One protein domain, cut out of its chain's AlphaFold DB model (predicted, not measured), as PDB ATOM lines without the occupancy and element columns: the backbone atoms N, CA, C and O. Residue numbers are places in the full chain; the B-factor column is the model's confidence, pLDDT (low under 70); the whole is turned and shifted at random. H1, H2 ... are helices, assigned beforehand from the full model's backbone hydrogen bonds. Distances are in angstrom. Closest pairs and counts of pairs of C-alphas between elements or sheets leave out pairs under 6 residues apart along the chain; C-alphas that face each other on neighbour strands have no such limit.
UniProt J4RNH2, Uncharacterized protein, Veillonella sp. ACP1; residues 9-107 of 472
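What this domain is: This is residues 9 to 107 of the 472 residues of an uncharacterized protein of Veillonella sp. ACP1 (UniProt J4RNH2). The longest helix, H2, and H1 before it make a wide corner and run on along the long axis of an open, drawn-out loop; H3 folds back from the far end of H2, and the long link of residues 69 to 84 returns to the other end, where H4 crosses H1. The middle of the loop is empty, and contacts between helices lie at its two ends. The printed part has 99 residues with four named helices, in the order H1, H2, H3, H4 along the chain, and no named strand; its class is all helix. The whole is extended, with a radius of gyration of the C-alphas of 21.2 A, and its C-alphas span 62 by 29 by 24 A.

Where its parts are: H2, residues 31 to 53, is 32.7 A long from first to last C-alpha and begins at C-alpha 31 at (42.407, 30.161, 37.974). Before it, H1, residues 9 to 28, is 28.7 A long and begins at C-alpha 9 at (12.091, 37.179, 55.427). After H2 comes H3, residues 57 to 68, 16.6 A long. H4, residues 85 to 95, is 15.3 A long and ends at C-alpha 95 at (20.081, 29.482, 41.342).

How they stand to each other: H2 and H3 form a helical hairpin and run opposite ways at a steep tilt of 43 degrees. They touch through residues 48 to 52 of H2 and 57 to 60 of H3, and their closest C-alphas, those of Leu 51 and Lys 57, are 6.8 A apart. H2 and H1 are close but not clearly touching; their closest C-alphas, those of Leu 33 and Ile 27, are 7.9 A apart. These two helices run the same way at a steep tilt of 49 degrees. H1 touches H4 with its residues 12 to 19 alone, and the closest C-alphas, those of Leu 19 and Ala 92, are 5.7 A apart. H1 and H4 run the same way at a steep tilt of 69 degrees, only just short of about perpendicular. H1 and H3, H2 and H4, and H3 and H4 are apart. In H1, H2, H3 and H4 every O i to N i+4 pair is within hydrogen-bond range.

The domain as a whole: The outline is a rod, and the two C-alphas farthest apart, those of Asp 9 and Gly 55, are 62.3 A from each other. Residues 23 to 47 and 62 to 84 stand free. The links from H1 to H2 and from H2 to H3 are tight, while the link from H3 to H4, 16 residues, is long. Residues 96 to 107 have no named element. The printed part has no cut. The mean pLDDT of the printed part is 86.1, and the model's confidence is low, under 70, at residues 70 to 79.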
ATOM      1  N   ASP A   9      11.128  36.103  55.686       92.31
ATOM      2  CA  ASP A   9      12.091  37.179  55.427       92.31
ATOM      3  C   ASP A   9      13.537  36.724  55.688       92.31
ATOM      4  O   ASP A   9      14.430  36.975  54.877       92.31
ATOM      5  N   GLU A  10      13.783  35.980  56.770       93.12
ATOM      6  CA  GLU A  10      15.112  35.427  57.069       93.12
ATOM      7  C   GLU A  10      15.544  34.385  56.031       93.12
ATOM      8  O   GLU A  10      16.710  34.348  55.634       93.12
ATOM      9  N   TYR A  11      14.612  33.572  55.518       92.69
ATOM     10  CA  TYR A  11      14.909  32.684  54.393       92.69
ATOM     11  C   TYR A  11      15.287  33.459  53.127       92.69
ATOM     12  O   TYR A  11      16.189  33.031  52.402       92.69
ATOM     13  N   ALA A  12      14.624  34.585  52.847       91.62
ATOM     14  CA  ALA A  12      14.965  35.439  51.712       91.62
ATOM     15  C   ALA A  12      16.370  36.048  51.861       91.62
ATOM     16  O   ALA A  12      17.167  35.983  50.923       91.62
ATOM     17  N   ILE A  13      16.711  36.548  53.056       93.25
ATOM     18  CA  ILE A  13      18.053  37.060  53.378       93.25
ATOM     19  C   ILE A  13      19.109  35.965  53.184       93.25
ATOM     20  O   ILE A  13      20.089  36.171  52.465       93.25
ATOM     21  N   ASN A  14      18.895  34.775  53.753       94.00
ATOM     22  CA  ASN A  14      19.837  33.657  53.656       94.00
ATOM     23  C   ASN A  14      20.119  33.253  52.200       94.00
ATOM     24  O   ASN A  14      21.265  32.985  51.837       94.00
ATOM     25  N   ARG A  15      19.096  33.251  51.337       92.75
ATOM     26  CA  ARG A  15      19.257  32.964  49.901       92.75
ATOM     27  C   ARG A  15      20.189  33.964  49.218       92.75
ATOM     28  O   ARG A  15      21.081  33.556  48.476       92.75
ATOM     29  N   ILE A  16      20.015  35.255  49.489       92.44
ATOM     30  CA  ILE A  16      20.859  36.308  48.910       92.44
ATOM     31  C   ILE A  16      22.291  36.216  49.452       92.44
ATOM     32  O   ILE A  16      23.250  36.289  48.681       92.44
ATOM     33  N   LEU A  17      22.457  35.979  50.756       92.62
ATOM     34  CA  LEU A  17      23.775  35.763  51.359       92.62
ATOM     35  C   LEU A  17      24.500  34.574  50.715       92.62
ATOM     36  O   LEU A  17      25.686  34.674  50.394       92.62
ATOM     37  N   LYS A  18      23.786  33.473  50.460       93.38
ATOM     38  CA  LYS A  18      24.343  32.295  49.791       93.38
ATOM     39  C   LYS A  18      24.761  32.581  48.353       93.38
ATOM     40  O   LYS A  18      25.881  32.238  47.975       93.38
ATOM     41  N   LEU A  19      23.907  33.263  47.587       91.38
ATOM     42  CA  LEU A  19      24.220  33.713  46.231       91.38
ATOM     43  C   LEU A  19      25.524  34.529  46.213       91.38
ATOM     44  O   LEU A  19      26.453  34.195  45.473       91.38
ATOM     45  N   ASN A  20      25.623  35.547  47.072       89.56
ATOM     46  CA  ASN A  20      26.800  36.414  47.178       89.56
ATOM     47  C   ASN A  20      28.057  35.640  47.592       89.56
ATOM     48  O   ASN A  20      29.143  35.855  47.037       89.56
ATOM     49  N   GLN A  21      27.920  34.701  48.531       91.50
ATOM     50  CA  GLN A  21      29.019  33.846  48.959       91.50
ATOM     51  C   GLN A  21      29.530  32.973  47.804       91.50
ATOM     52  O   GLN A  21      30.742  32.859  47.602       91.50
ATOM     53  N   ASP A  22      28.634  32.370  47.027       90.19
ATOM     54  CA  ASP A  22      29.003  31.485  45.925       90.19
ATOM     55  C   ASP A  22      29.599  32.255  44.739       90.19
ATOM     56  O   ASP A  22      30.560  31.784  44.121       90.19
ATOM     57  N   ILE A  23      29.103  33.465  44.450       88.69
ATOM     58  CA  ILE A  23      29.737  34.395  43.500       88.69
ATOM     59  C   ILE A  23      31.165  34.713  43.958       88.69
ATOM     60  O   ILE A  23      32.116  34.523  43.195       88.69
ATOM     61  N   SER A  24      31.339  35.110  45.220       87.50
ATOM     62  CA  SER A  24      32.651  35.449  45.785       87.50
ATOM     63  C   SER A  24      33.621  34.264  45.731       87.50
ATOM     64  O   SER A  24      34.768  34.409  45.298       87.50
ATOM     65  N   LYS A  25      33.155  33.057  46.080       88.38
ATOM     66  CA  LYS A  25      33.935  31.811  45.979       88.38
ATOM     67  C   LYS A  25      34.334  31.504  44.536       88.38
ATOM     68  O   LYS A  25      35.458  31.061  44.306       88.38
ATOM     69  N   THR A  26      33.445  31.748  43.575       88.56
ATOM     70  CA  THR A  26      33.720  31.537  42.145       88.56
ATOM     71  C   THR A  26      34.812  32.483  41.651       88.56
ATOM     72  O   THR A  26      35.752  32.040  40.996       88.56
ATOM     73  N   ILE A  27      34.740  33.768  42.017       84.81
ATOM     74  CA  ILE A  27      35.756  34.769  41.659       84.81
ATOM     75  C   ILE A  27      37.104  34.425  42.303       84.81
ATOM     76  O   ILE A  27      38.130  34.444  41.627       84.81
ATOM     77  N   SER A  28      37.109  34.076  43.593       82.31
ATOM     78  CA  SER A  28      38.328  33.737  44.336       82.31
ATOM     79  C   SER A  28      39.041  32.497  43.779       82.31
ATOM     80  O   SER A  28      40.269  32.462  43.737       82.31
ATOM     81  N   LYS A  29      38.284  31.499  43.303       85.81
ATOM     82  CA  LYS A  29      38.820  30.246  42.744       85.81
ATOM     83  C   LYS A  29      39.049  30.284  41.231       85.81
ATOM     84  O   LYS A  29      39.427  29.265  40.653       85.81
ATOM     85  N   ASN A  30      38.813  31.417  40.571       88.06
ATOM     86  CA  ASN A  30      39.013  31.530  39.132       88.06
ATOM     87  C   ASN A  30      40.517  31.524  38.801       88.06
ATOM     88  O   ASN A  30      41.219  32.521  38.983       88.06
ATOM     89  N   HIS A  31      40.997  30.385  38.296       84.88
ATOM     90  CA  HIS A  31      42.407  30.161  37.974       84.88
ATOM     91  C   HIS A  31      42.939  31.140  36.919       84.88
ATOM     92  O   HIS A  31      44.095  31.548  36.987       84.88
ATOM     93  N   GLU A  32      42.119  31.543  35.948       87.88
ATOM     94  CA  GLU A  32      42.551  32.470  34.900       87.88
ATOM     95  C   GLU A  32      42.797  33.869  35.468       87.88
ATOM     96  O   GLU A  32      43.837  34.473  35.207       87.88
ATOM     97  N   LEU A  33      41.887  34.359  36.316       83.56
ATOM     98  CA  LEU A  33      42.069  35.636  37.011       83.56
ATOM     99  C   LEU A  33      43.275  35.599  37.954       83.56
ATOM    100  O   LEU A  33      44.009  36.583  38.047       83.56
ATOM    101  N   PHE A  34      43.498  34.476  38.637       84.88
ATOM    102  CA  PHE A  34      44.659  34.289  39.502       84.88
ATOM    103  C   PHE A  34      45.979  34.350  38.717       84.88
ATOM    104  O   PHE A  34      46.874  35.113  39.076       84.88
ATOM    105  N   GLU A  35      46.078  33.622  37.601       88.25
ATOM    106  CA  GLU A  35      47.236  33.655  36.697       88.25
ATOM    107  C   GLU A  35      47.490  35.059  36.135       88.25
ATOM    108  O   GLU A  35      48.624  35.543  36.137       88.25
ATOM    109  N   GLN A  36      46.435  35.751  35.691       89.25
ATOM    110  CA  GLN A  36      46.552  37.116  35.178       89.25
ATOM    111  C   GLN A  36      47.080  38.088  36.241       89.25
ATOM    112  O   GLN A  36      47.975  38.880  35.937       89.25
ATOM    113  N   ARG A  37      46.574  38.009  37.481       85.69
ATOM    114  CA  ARG A  37      47.047  38.829  38.611       85.69
ATOM    115  C   ARG A  37      48.513  38.544  38.927       85.69
ATOM    116  O   ARG A  37      49.315  39.471  38.922       85.69
ATOM    117  N   ASN A  38      48.890  37.274  39.065       89.44
ATOM    118  CA  ASN A  38      50.278  36.888  39.338       89.44
ATOM    119  C   ASN A  38      51.237  37.347  38.238       89.44
ATOM    120  O   ASN A  38      52.337  37.822  38.521       89.44
ATOM    121  N   LYS A  39      50.829  37.234  36.970       93.50
ATOM    122  CA  LYS A  39      51.625  37.715  35.840       93.50
ATOM    123  C   LYS A  39      51.771  39.236  35.865       93.50
ATOM    124  O   LYS A  39      52.859  39.741  35.587       93.50
ATOM    125  N   ALA A  40      50.707  39.967  36.191       89.62
ATOM    126  CA  ALA A  40      50.759  41.418  36.336       89.62
ATOM    127  C   ALA A  40      51.710  41.832  37.470       89.62
ATOM    128  O   ALA A  40      52.599  42.652  37.240       89.62
ATOM    129  N   ASP A  41      51.598  41.205  38.641       91.06
ATOM    130  CA  ASP A  41      52.462  41.473  39.793       91.06
ATOM    131  C   ASP A  41      53.927  41.127  39.493       91.06
ATOM    132  O   ASP A  41      54.825  41.929  39.750       91.06
ATOM    133  N   SER A  42      54.182  39.989  38.841       92.81
ATOM    134  CA  SER A  42      55.529  39.591  38.412       92.81
ATOM    135  C   SER A  42      56.138  40.574  37.405       92.81
ATOM    136  O   SER A  42      57.317  40.925  37.509       92.81
ATOM    137  N   ASN A  43      55.338  41.084  36.461       93.56
ATOM    138  CA  ASN A  43      55.777  42.117  35.522       93.56
ATOM    139  C   ASN A  43      56.079  43.443  36.233       93.56
ATOM    140  O   ASN A  43      57.057  44.115  35.888       93.56
ATOM    141  N   ILE A  44      55.265  43.822  37.224       89.62
ATOM    142  CA  ILE A  44      55.480  45.019  38.045       89.62
ATOM    143  C   ILE A  44      56.795  44.891  38.818       89.62
ATOM    144  O   ILE A  44      57.617  45.806  38.758       89.62
ATOM    145  N   GLU A  45      57.038  43.761  39.484       91.69
ATOM    146  CA  GLU A  45      58.280  43.528  40.229       91.69
ATOM    147  C   GLU A  45      59.504  43.487  39.310       91.69
ATOM    148  O   GLU A  45      60.487  44.184  39.562       91.69
ATOM    149  N   SER A  46      59.419  42.797  38.171       92.44
ATOM    150  CA  SER A  46      60.498  42.771  37.173       92.44
ATOM    151  C   SER A  46      60.831  44.177  36.654       92.44
ATOM    152  O   SER A  46      61.998  44.542  36.481       92.44
ATOM    153  N   THR A  47      59.804  45.007  36.448       91.88
ATOM    154  CA  THR A  47      59.968  46.404  36.025       91.88
ATOM    155  C   THR A  47      60.600  47.248  37.132       91.88
ATOM    156  O   THR A  47      61.509  48.036  36.855       91.88
ATOM    157  N   LYS A  48      60.183  47.067  38.393       90.31
ATOM    158  CA  LYS A  48      60.809  47.724  39.552       90.31
ATOM    159  C   LYS A  48      62.289  47.355  39.651       90.31
ATOM    160  O   LYS A  48      63.121  48.251  39.790       90.31
ATOM    161  N   GLU A  49      62.643  46.079  39.524       91.62
ATOM    162  CA  GLU A  49      64.036  45.624  39.551       91.62
ATOM    163  C   GLU A  49      64.881  46.241  38.432       91.62
ATOM    164  O   GLU A  49      65.998  46.706  38.680       91.62
ATOM    165  N   LEU A  50      64.354  46.284  37.204       92.81
ATOM    166  CA  LEU A  50      65.031  46.909  36.069       92.81
ATOM    167  C   LEU A  50      65.292  48.396  36.330       92.81
ATOM    168  O   LEU A  50      66.411  48.877  36.146       92.81
ATOM    169  N   LEU A  51      64.285  49.124  36.813       90.81
ATOM    170  CA  LEU A  51      64.417  50.539  37.150       90.81
ATOM    171  C   LEU A  51      65.444  50.764  38.276       90.81
ATOM    172  O   LEU A  51      66.216  51.725  38.219       90.81
ATOM    173  N   ILE A  52      65.532  49.862  39.263       91.75
ATOM    174  CA  ILE A  52      66.591  49.900  40.287       91.75
ATOM    175  C   ILE A  52      67.973  49.741  39.641       91.75
ATOM    176  O   ILE A  52      68.866  50.537  39.948       91.75
ATOM    177  N   LYS A  53      68.150  48.766  38.736       92.56
ATOM    178  CA  LYS A  53      69.417  48.528  38.014       92.56
ATOM    179  C   LYS A  53      69.828  49.720  37.140       92.56
ATOM    180  O   LYS A  53      71.015  50.004  37.029       92.56
ATOM    181  N   LEU A  54      68.865  50.466  36.596       94.12
ATOM    182  CA  LEU A  54      69.083  51.702  35.829       94.12
ATOM    183  C   LEU A  54      69.331  52.950  36.707       94.12
ATOM    184  O   LEU A  54      69.326  54.075  36.208       94.12
ATOM    185  N   GLY A  55      69.527  52.785  38.020       91.75
ATOM    186  CA  GLY A  55      69.846  53.877  38.946       91.75
ATOM    187  C   GLY A  55      68.638  54.682  39.444       91.75
ATOM    188  O   GLY A  55      68.814  55.653  40.179       91.75
ATOM    189  N   LYS A  56      67.401  54.276  39.124       92.75
ATOM    190  CA  LYS A  56      66.151  54.990  39.470       92.75
ATOM    191  C   LYS A  56      65.577  54.622  40.844       92.75
ATOM    192  O   LYS A  56      64.412  54.873  41.139       92.75
ATOM    193  N   LYS A  57      66.392  54.059  41.741       90.56
ATOM    194  CA  LYS A  57      65.954  53.589  43.071       90.56
ATOM    195  C   LYS A  57      65.295  54.685  43.925       90.56
ATOM    196  O   LYS A  57      64.351  54.400  44.658       90.56
ATOM    197  N   LYS A  58      65.787  55.930  43.850       88.00
ATOM    198  CA  LYS A  58      65.194  57.073  44.572       88.00
ATOM    199  C   LYS A  58      63.807  57.436  44.030       88.00
ATOM    200  O   LYS A  58      62.914  57.707  44.825       88.00
ATOM    201  N   ASP A  59      63.622  57.360  42.715       88.69
ATOM    202  CA  ASP A  59      62.357  57.686  42.049       88.69
ATOM    203  C   ASP A  59      61.276  56.648  42.372       88.69
ATOM    204  O   ASP A  59      60.151  57.018  42.688       88.69
ATOM    205  N   ILE A  60      61.629  55.355  42.413       87.38
ATOM    206  CA  ILE A  60      60.707  54.282  42.831       87.38
ATOM    207  C   ILE A  60      60.258  54.474  44.281       87.38
ATOM    208  O   ILE A  60      59.075  54.348  44.577       87.38
ATOM    209  N   LYS A  61      61.184  54.803  45.194       86.62
ATOM    210  CA  LYS A  61      60.825  55.085  46.594       86.62
ATOM    211  C   LYS A  61      59.880  56.280  46.701       86.62
ATOM    212  O   LYS A  61      58.911  56.208  47.445       86.62
ATOM    213  N   LYS A  62      60.144  57.349  45.944       88.88
ATOM    214  CA  LYS A  62      59.274  58.528  45.895       88.88
ATOM    215  C   LYS A  62      57.881  58.174  45.364       88.88
ATOM    216  O   LYS A  62      56.898  58.537  45.993       88.88
ATOM    217  N   LEU A  63      57.804  57.412  44.274       85.31
ATOM    218  CA  LEU A  63      56.548  56.920  43.698       85.31
ATOM    219  C   LEU A  63      55.774  56.025  44.666       85.31
ATOM    220  O   LEU A  63      54.567  56.181  44.778       85.31
ATOM    221  N   SER A  64      56.442  55.122  45.388       82.94
ATOM    222  CA  SER A  64      55.782  54.286  46.400       82.94
ATOM    223  C   SER A  64      55.152  55.147  47.491       82.94
ATOM    224  O   SER A  64      53.983  54.963  47.798       82.94
ATOM    225  N   ILE A  65      55.887  56.143  48.001       83.62
ATOM    226  CA  ILE A  65      55.381  57.086  49.011       83.62
ATOM    227  C   ILE A  65      54.216  57.919  48.453       83.62
ATOM    228  O   ILE A  65      53.225  58.122  49.141       83.62
ATOM    229  N   GLU A  66      54.293  58.389  47.205       82.25
ATOM    230  CA  GLU A  66      53.195  59.121  46.555       82.25
ATOM    231  C   GLU A  66      51.950  58.251  46.326       82.25
ATOM    232  O   GLU A  66      50.833  58.757  46.411       82.25
ATOM    233  N   VAL A  67      52.128  56.961  46.027       77.88
ATOM    234  CA  VAL A  67      51.032  55.993  45.882       77.88
ATOM    235  C   VAL A  67      50.413  55.678  47.238       77.88
ATOM    236  O   VAL A  67      49.191  55.700  47.347       77.88
ATOM    237  N   ASP A  68      51.229  55.445  48.267       76.69
ATOM    238  CA  ASP A  68      50.755  55.189  49.628       76.69
ATOM    239  C   ASP A  68      50.011  56.408  50.195       76.69
ATOM    240  O   ASP A  68      48.907  56.258  50.701       76.69
ATOM    241  N   ASN A  69      50.515  57.627  49.980       75.81
ATOM    242  CA  ASN A  69      49.837  58.869  50.383       75.81
ATOM    243  C   ASN A  69      48.534  59.144  49.608       75.81
ATOM    244  O   ASN A  69      47.750  60.005  50.004       75.81
ATOM    245  N   LYS A  70      48.313  58.472  48.472       69.31
ATOM    246  CA  LYS A  70      47.082  58.573  47.675       69.31
ATOM    247  C   LYS A  70      46.085  57.453  47.960       69.31
ATOM    248  O   LYS A  70      44.981  57.544  47.431       69.31
ATOM    249  N   LYS A  71      46.446  56.429  48.747       64.12
ATOM    250  CA  LYS A  71      45.546  55.308  49.070       64.12
ATOM    251  C   LYS A  71      44.237  55.793  49.681       64.12
ATOM    252  O   LYS A  71      43.191  55.386  49.208       64.12
ATOM    253  N   ASP A  72      44.290  56.765  50.588       57.25
ATOM    254  CA  ASP A  72      43.091  57.268  51.274       57.25
ATOM    255  C   ASP A  72      42.153  58.115  50.390       57.25
ATOM    256  O   ASP A  72      41.062  58.470  50.819       57.25
ATOM    257  N   ASN A  73      42.556  58.468  49.160       60.06
ATOM    258  CA  ASN A  73      41.804  59.360  48.263       60.06
ATOM    259  C   ASN A  73      41.599  58.778  46.851       60.06
ATOM    260  O   ASN A  73      41.278  59.512  45.907       60.06
ATOM    261  N   ARG A  74      41.833  57.476  46.656       64.44
ATOM    262  CA  ARG A  74      41.737  56.844  45.338       64.44
ATOM    263  C   ARG A  74      40.312  56.343  45.121       64.44
ATOM    264  O   ARG A  74      39.897  55.373  45.715       64.44
ATOM    265  N   ARG A  75      39.529  57.004  44.270       64.75
ATOM    266  CA  ARG A  75      38.186  56.501  43.938       64.75
ATOM    267  C   ARG A  75      38.290  55.299  42.999       64.75
ATOM    268  O   ARG A  75      38.998  55.403  41.991       64.75
ATOM    269  N   LEU A  76      37.527  54.232  43.267       65.50
ATOM    270  CA  LEU A  76      37.335  53.114  42.335       65.50
ATOM    271  C   LEU A  76      36.967  53.671  40.948       65.50
ATOM    272  O   LEU A  76      35.934  54.325  40.781       65.50
ATOM    273  N   ASN A  77      37.777  53.365  39.931       66.56
ATOM    274  CA  ASN A  77      37.452  53.724  38.545       66.56
ATOM    275  C   ASN A  77      36.205  52.973  38.047       66.56
ATOM    276  O   ASN A  77      35.492  53.473  37.174       66.56
ATOM    277  N   HIS A  78      35.948  51.774  38.580       68.94
ATOM    278  CA  HIS A  78      34.797  50.925  38.260       68.94
ATOM    279  C   HIS A  78      34.139  50.482  39.567       68.94
ATOM    280  O   HIS A  78      34.625  49.569  40.231       68.94
ATOM    281  N   ARG A  79      33.059  51.165  39.953       66.38
ATOM    282  CA  ARG A  79      32.292  50.829  41.156       66.38
ATOM    283  C   ARG A  79      31.414  49.601  40.896       66.38
ATOM    284  O   ARG A  79      30.841  49.516  39.804       66.38
ATOM    285  N   PRO A  80      31.274  48.677  41.859       70.31
ATOM    286  CA  PRO A  80      30.271  47.626  41.765       70.31
ATOM    287  C   PRO A  80      28.874  48.247  41.627       70.31
ATOM    288  O   PRO A  80      28.561  49.251  42.270       70.31
ATOM    289  N   ILE A  81      28.040  47.675  40.761       78.50
ATOM    290  CA  ILE A  81      26.656  48.122  40.580       78.50
ATOM    291  C   ILE A  81      25.813  47.459  41.668       78.50
ATOM    292  O   ILE A  81      25.749  46.233  41.727       78.50
ATOM    293  N   ILE A  82      25.169  48.266  42.511       78.88
ATOM    294  CA  ILE A  82      24.214  47.772  43.507       78.88
ATOM    295  C   ILE A  82      22.928  47.396  42.769       78.88
ATOM    296  O   ILE A  82      22.317  48.239  42.110       78.88
ATOM    297  N   GLN A  83      22.554  46.123  42.844       84.44
ATOM    298  CA  GLN A  83      21.308  45.611  42.280       84.44
ATOM    299  C   GLN A  83      20.153  45.818  43.261       84.44
ATOM    300  O   GLN A  83      20.360  45.903  44.472       84.44
ATOM    301  N   ASP A  84      18.932  45.900  42.739       90.56
ATOM    302  CA  ASP A  84      17.743  45.974  43.577       90.56
ATOM    303  C   ASP A  84      17.447  44.626  44.258       90.56
ATOM    304  O   ASP A  84      17.807  43.551  43.770       90.56
ATOM    305  N   TRP A  85      16.782  44.700  45.412       89.81
ATOM    306  CA  TRP A  85      16.492  43.540  46.255       89.81
ATOM    307  C   TRP A  85      15.651  42.469  45.546       89.81
ATOM    308  O   TRP A  85      15.929  41.278  45.686       89.81
ATOM    309  N   GLU A  86      14.634  42.874  44.782       92.06
ATOM    310  CA  GLU A  86      13.715  41.939  44.126       92.06
ATOM    311  C   GLU A  86      14.421  41.146  43.023       92.06
ATOM    312  O   GLU A  86      14.259  39.926  42.942       92.06
ATOM    313  N   SER A  87      15.264  41.811  42.228       90.25
ATOM    314  CA  SER A  87      16.100  41.165  41.214       90.25
ATOM    315  C   SER A  87      17.080  40.165  41.830       90.25
ATOM    316  O   SER A  87      17.174  39.034  41.351       90.25
ATOM    317  N   LEU A  88      17.762  40.541  42.921       89.31
ATOM    318  CA  LEU A  88      18.688  39.655  43.640       89.31
ATOM    319  C   LEU A  88      17.982  38.419  44.197       89.31
ATOM    320  O   LEU A  88      18.481  37.300  44.071       89.31
ATOM    321  N   LEU A  89      16.805  38.605  44.798       90.62
ATOM    322  CA  LEU A  89      16.027  37.500  45.341       90.62
ATOM    323  C   LEU A  89      15.530  36.567  44.230       90.62
ATOM    324  O   LEU A  89      15.563  35.345  44.391       90.62
ATOM    325  N   ALA A  90      15.096  37.117  43.092       90.50
ATOM    326  CA  ALA A  90      14.698  36.332  41.929       90.50
ATOM    327  C   ALA A  90      15.872  35.506  41.376       90.50
ATOM    328  O   ALA A  90      15.712  34.308  41.139       90.50
ATOM    329  N   GLU A  91      17.060  36.106  41.237       89.81
ATOM    330  CA  GLU A  91      18.278  35.398  40.826       89.81
ATOM    331  C   GLU A  91      18.644  34.283  41.816       89.81
ATOM    332  O   GLU A  91      18.874  33.139  41.411       89.81
ATOM    333  N   ALA A  92      18.631  34.583  43.119       89.38
ATOM    334  CA  ALA A  92      18.932  33.610  44.165       89.38
ATOM    335  C   ALA A  92      17.948  32.427  44.146       89.38
ATOM    336  O   ALA A  92      18.360  31.273  44.271       89.38
ATOM    337  N   ASN A  93      16.655  32.692  43.927       87.94
ATOM    338  CA  ASN A  93      15.618  31.662  43.819       87.94
ATOM    339  C   ASN A  93      15.793  30.757  42.595       87.94
ATOM    340  O   ASN A  93      15.511  29.561  42.678       87.94
ATOM    341  N   ILE A  94      16.251  31.310  41.467       87.94
ATOM    342  CA  ILE A  94      16.545  30.530  40.257       87.94
ATOM    343  C   ILE A  94      17.770  29.639  40.487       87.94
ATOM    344  O   ILE A  94      17.772  28.480  40.069       87.94
ATOM    345  N   ARG A  95      18.806  30.175  41.140       84.81
ATOM    346  CA  ARG A  95      20.081  29.482  41.342       84.81
ATOM    347  C   ARG A  95      19.977  28.333  42.342       84.81
ATOM    348  O   ARG A  95      20.468  27.246  42.049       84.81
ATOM    349  N   ASP A  96      19.310  28.557  43.474       80.62
ATOM    350  CA  ASP A  96      19.117  27.555  44.523       80.62
ATOM    351  C   ASP A  96      17.632  27.422  44.899       80.62
ATOM    352  O   ASP A  96      17.124  28.155  45.748       80.62
ATOM    353  N   PRO A  97      16.891  26.452  44.334       77.88
ATOM    354  CA  PRO A  97      15.467  26.294  44.633       77.88
ATOM    355  C   PRO A  97      15.194  25.776  46.058       77.88
ATOM    356  O   PRO A  97      14.075  25.893  46.563       77.88
ATOM    357  N   LYS A  98      16.202  25.220  46.740       85.25
ATOM    358  CA  LYS A  98      16.078  24.717  48.117       85.25
ATOM    359  C   LYS A  98      16.026  25.866  49.127       85.25
ATOM    360  O   LYS A  98      16.561  26.940  48.880       85.25
ATOM    361  N   GLN A  99      15.384  25.634  50.273       86.88
ATOM    362  CA  GLN A  99      15.491  26.552  51.409       86.88
ATOM    363  C   GLN A  99      16.926  26.543  51.937       86.88
ATOM    364  O   GLN A  99      17.469  25.468  52.186       86.88
ATOM    365  N   ILE A 100      17.500  27.735  52.084       90.94
ATOM    366  CA  ILE A 100      18.857  27.954  52.585       90.94
ATOM    367  C   ILE A 100      18.778  28.324  54.062       90.94
ATOM    368  O   ILE A 100      18.042  29.242  54.437       90.94
ATOM    369  N   VAL A 101      19.545  27.620  54.887       93.06
ATOM    370  CA  VAL A 101      19.678  27.891  56.325       93.06
ATOM    371  C   VAL A 101      21.060  28.469  56.642       93.06
ATOM    372  O   VAL A 101      21.950  28.459  55.791       93.06
ATOM    373  N   LEU A 102      21.259  28.979  57.863       91.69
ATOM    374  CA  LEU A 102      22.553  29.552  58.273       91.69
ATOM    375  C   LEU A 102      23.690  28.539  58.126       91.69
ATOM    376  O   LEU A 102      24.769  28.913  57.686       91.69
ATOM    377  N   GLU A 103      23.439  27.262  58.417       92.31
ATOM    378  CA  GLU A 103      24.438  26.192  58.318       92.31
ATOM    379  C   GLU A 103      24.909  25.904  56.874       92.31
ATOM    380  O   GLU A 103      25.942  25.268  56.674       92.31
ATOM    381  N   ASP A 104      24.189  26.386  55.851       91.25
ATOM    382  CA  ASP A 104      24.618  26.298  54.443       91.25
ATOM    383  C   ASP A 104      25.573  27.442  54.039       91.25
ATOM    384  O   ASP A 104      26.217  27.396  52.974       91.25
ATOM    385  N   ILE A 105      25.631  28.492  54.864       92.50
ATOM    386  CA  ILE A 105      26.370  29.738  54.634       92.50
ATOM    387  C   ILE A 105      27.570  29.810  55.583       92.50
ATOM    388  O   ILE A 105      28.679  30.097  55.140       92.50
ATOM    389  N   MET A 106      27.356  29.514  56.860       92.44
ATOM    390  CA  MET A 106      28.335  29.589  57.938       92.44
ATOM    391  C   MET A 106      28.712  28.189  58.418       92.44
ATOM    392  O   MET A 106      27.879  27.290  58.517       92.44
ATOM    393  N   SER A 107      29.984  28.012  58.748       92.81
ATOM    394  CA  SER A 107      30.484  26.828  59.434       92.81
ATOM    395  C   SER A 107      30.046  26.799  60.900       92.81
ATOM    396  O   SER A 107      29.803  27.837  61.517       92.81
TER     397      SER A 107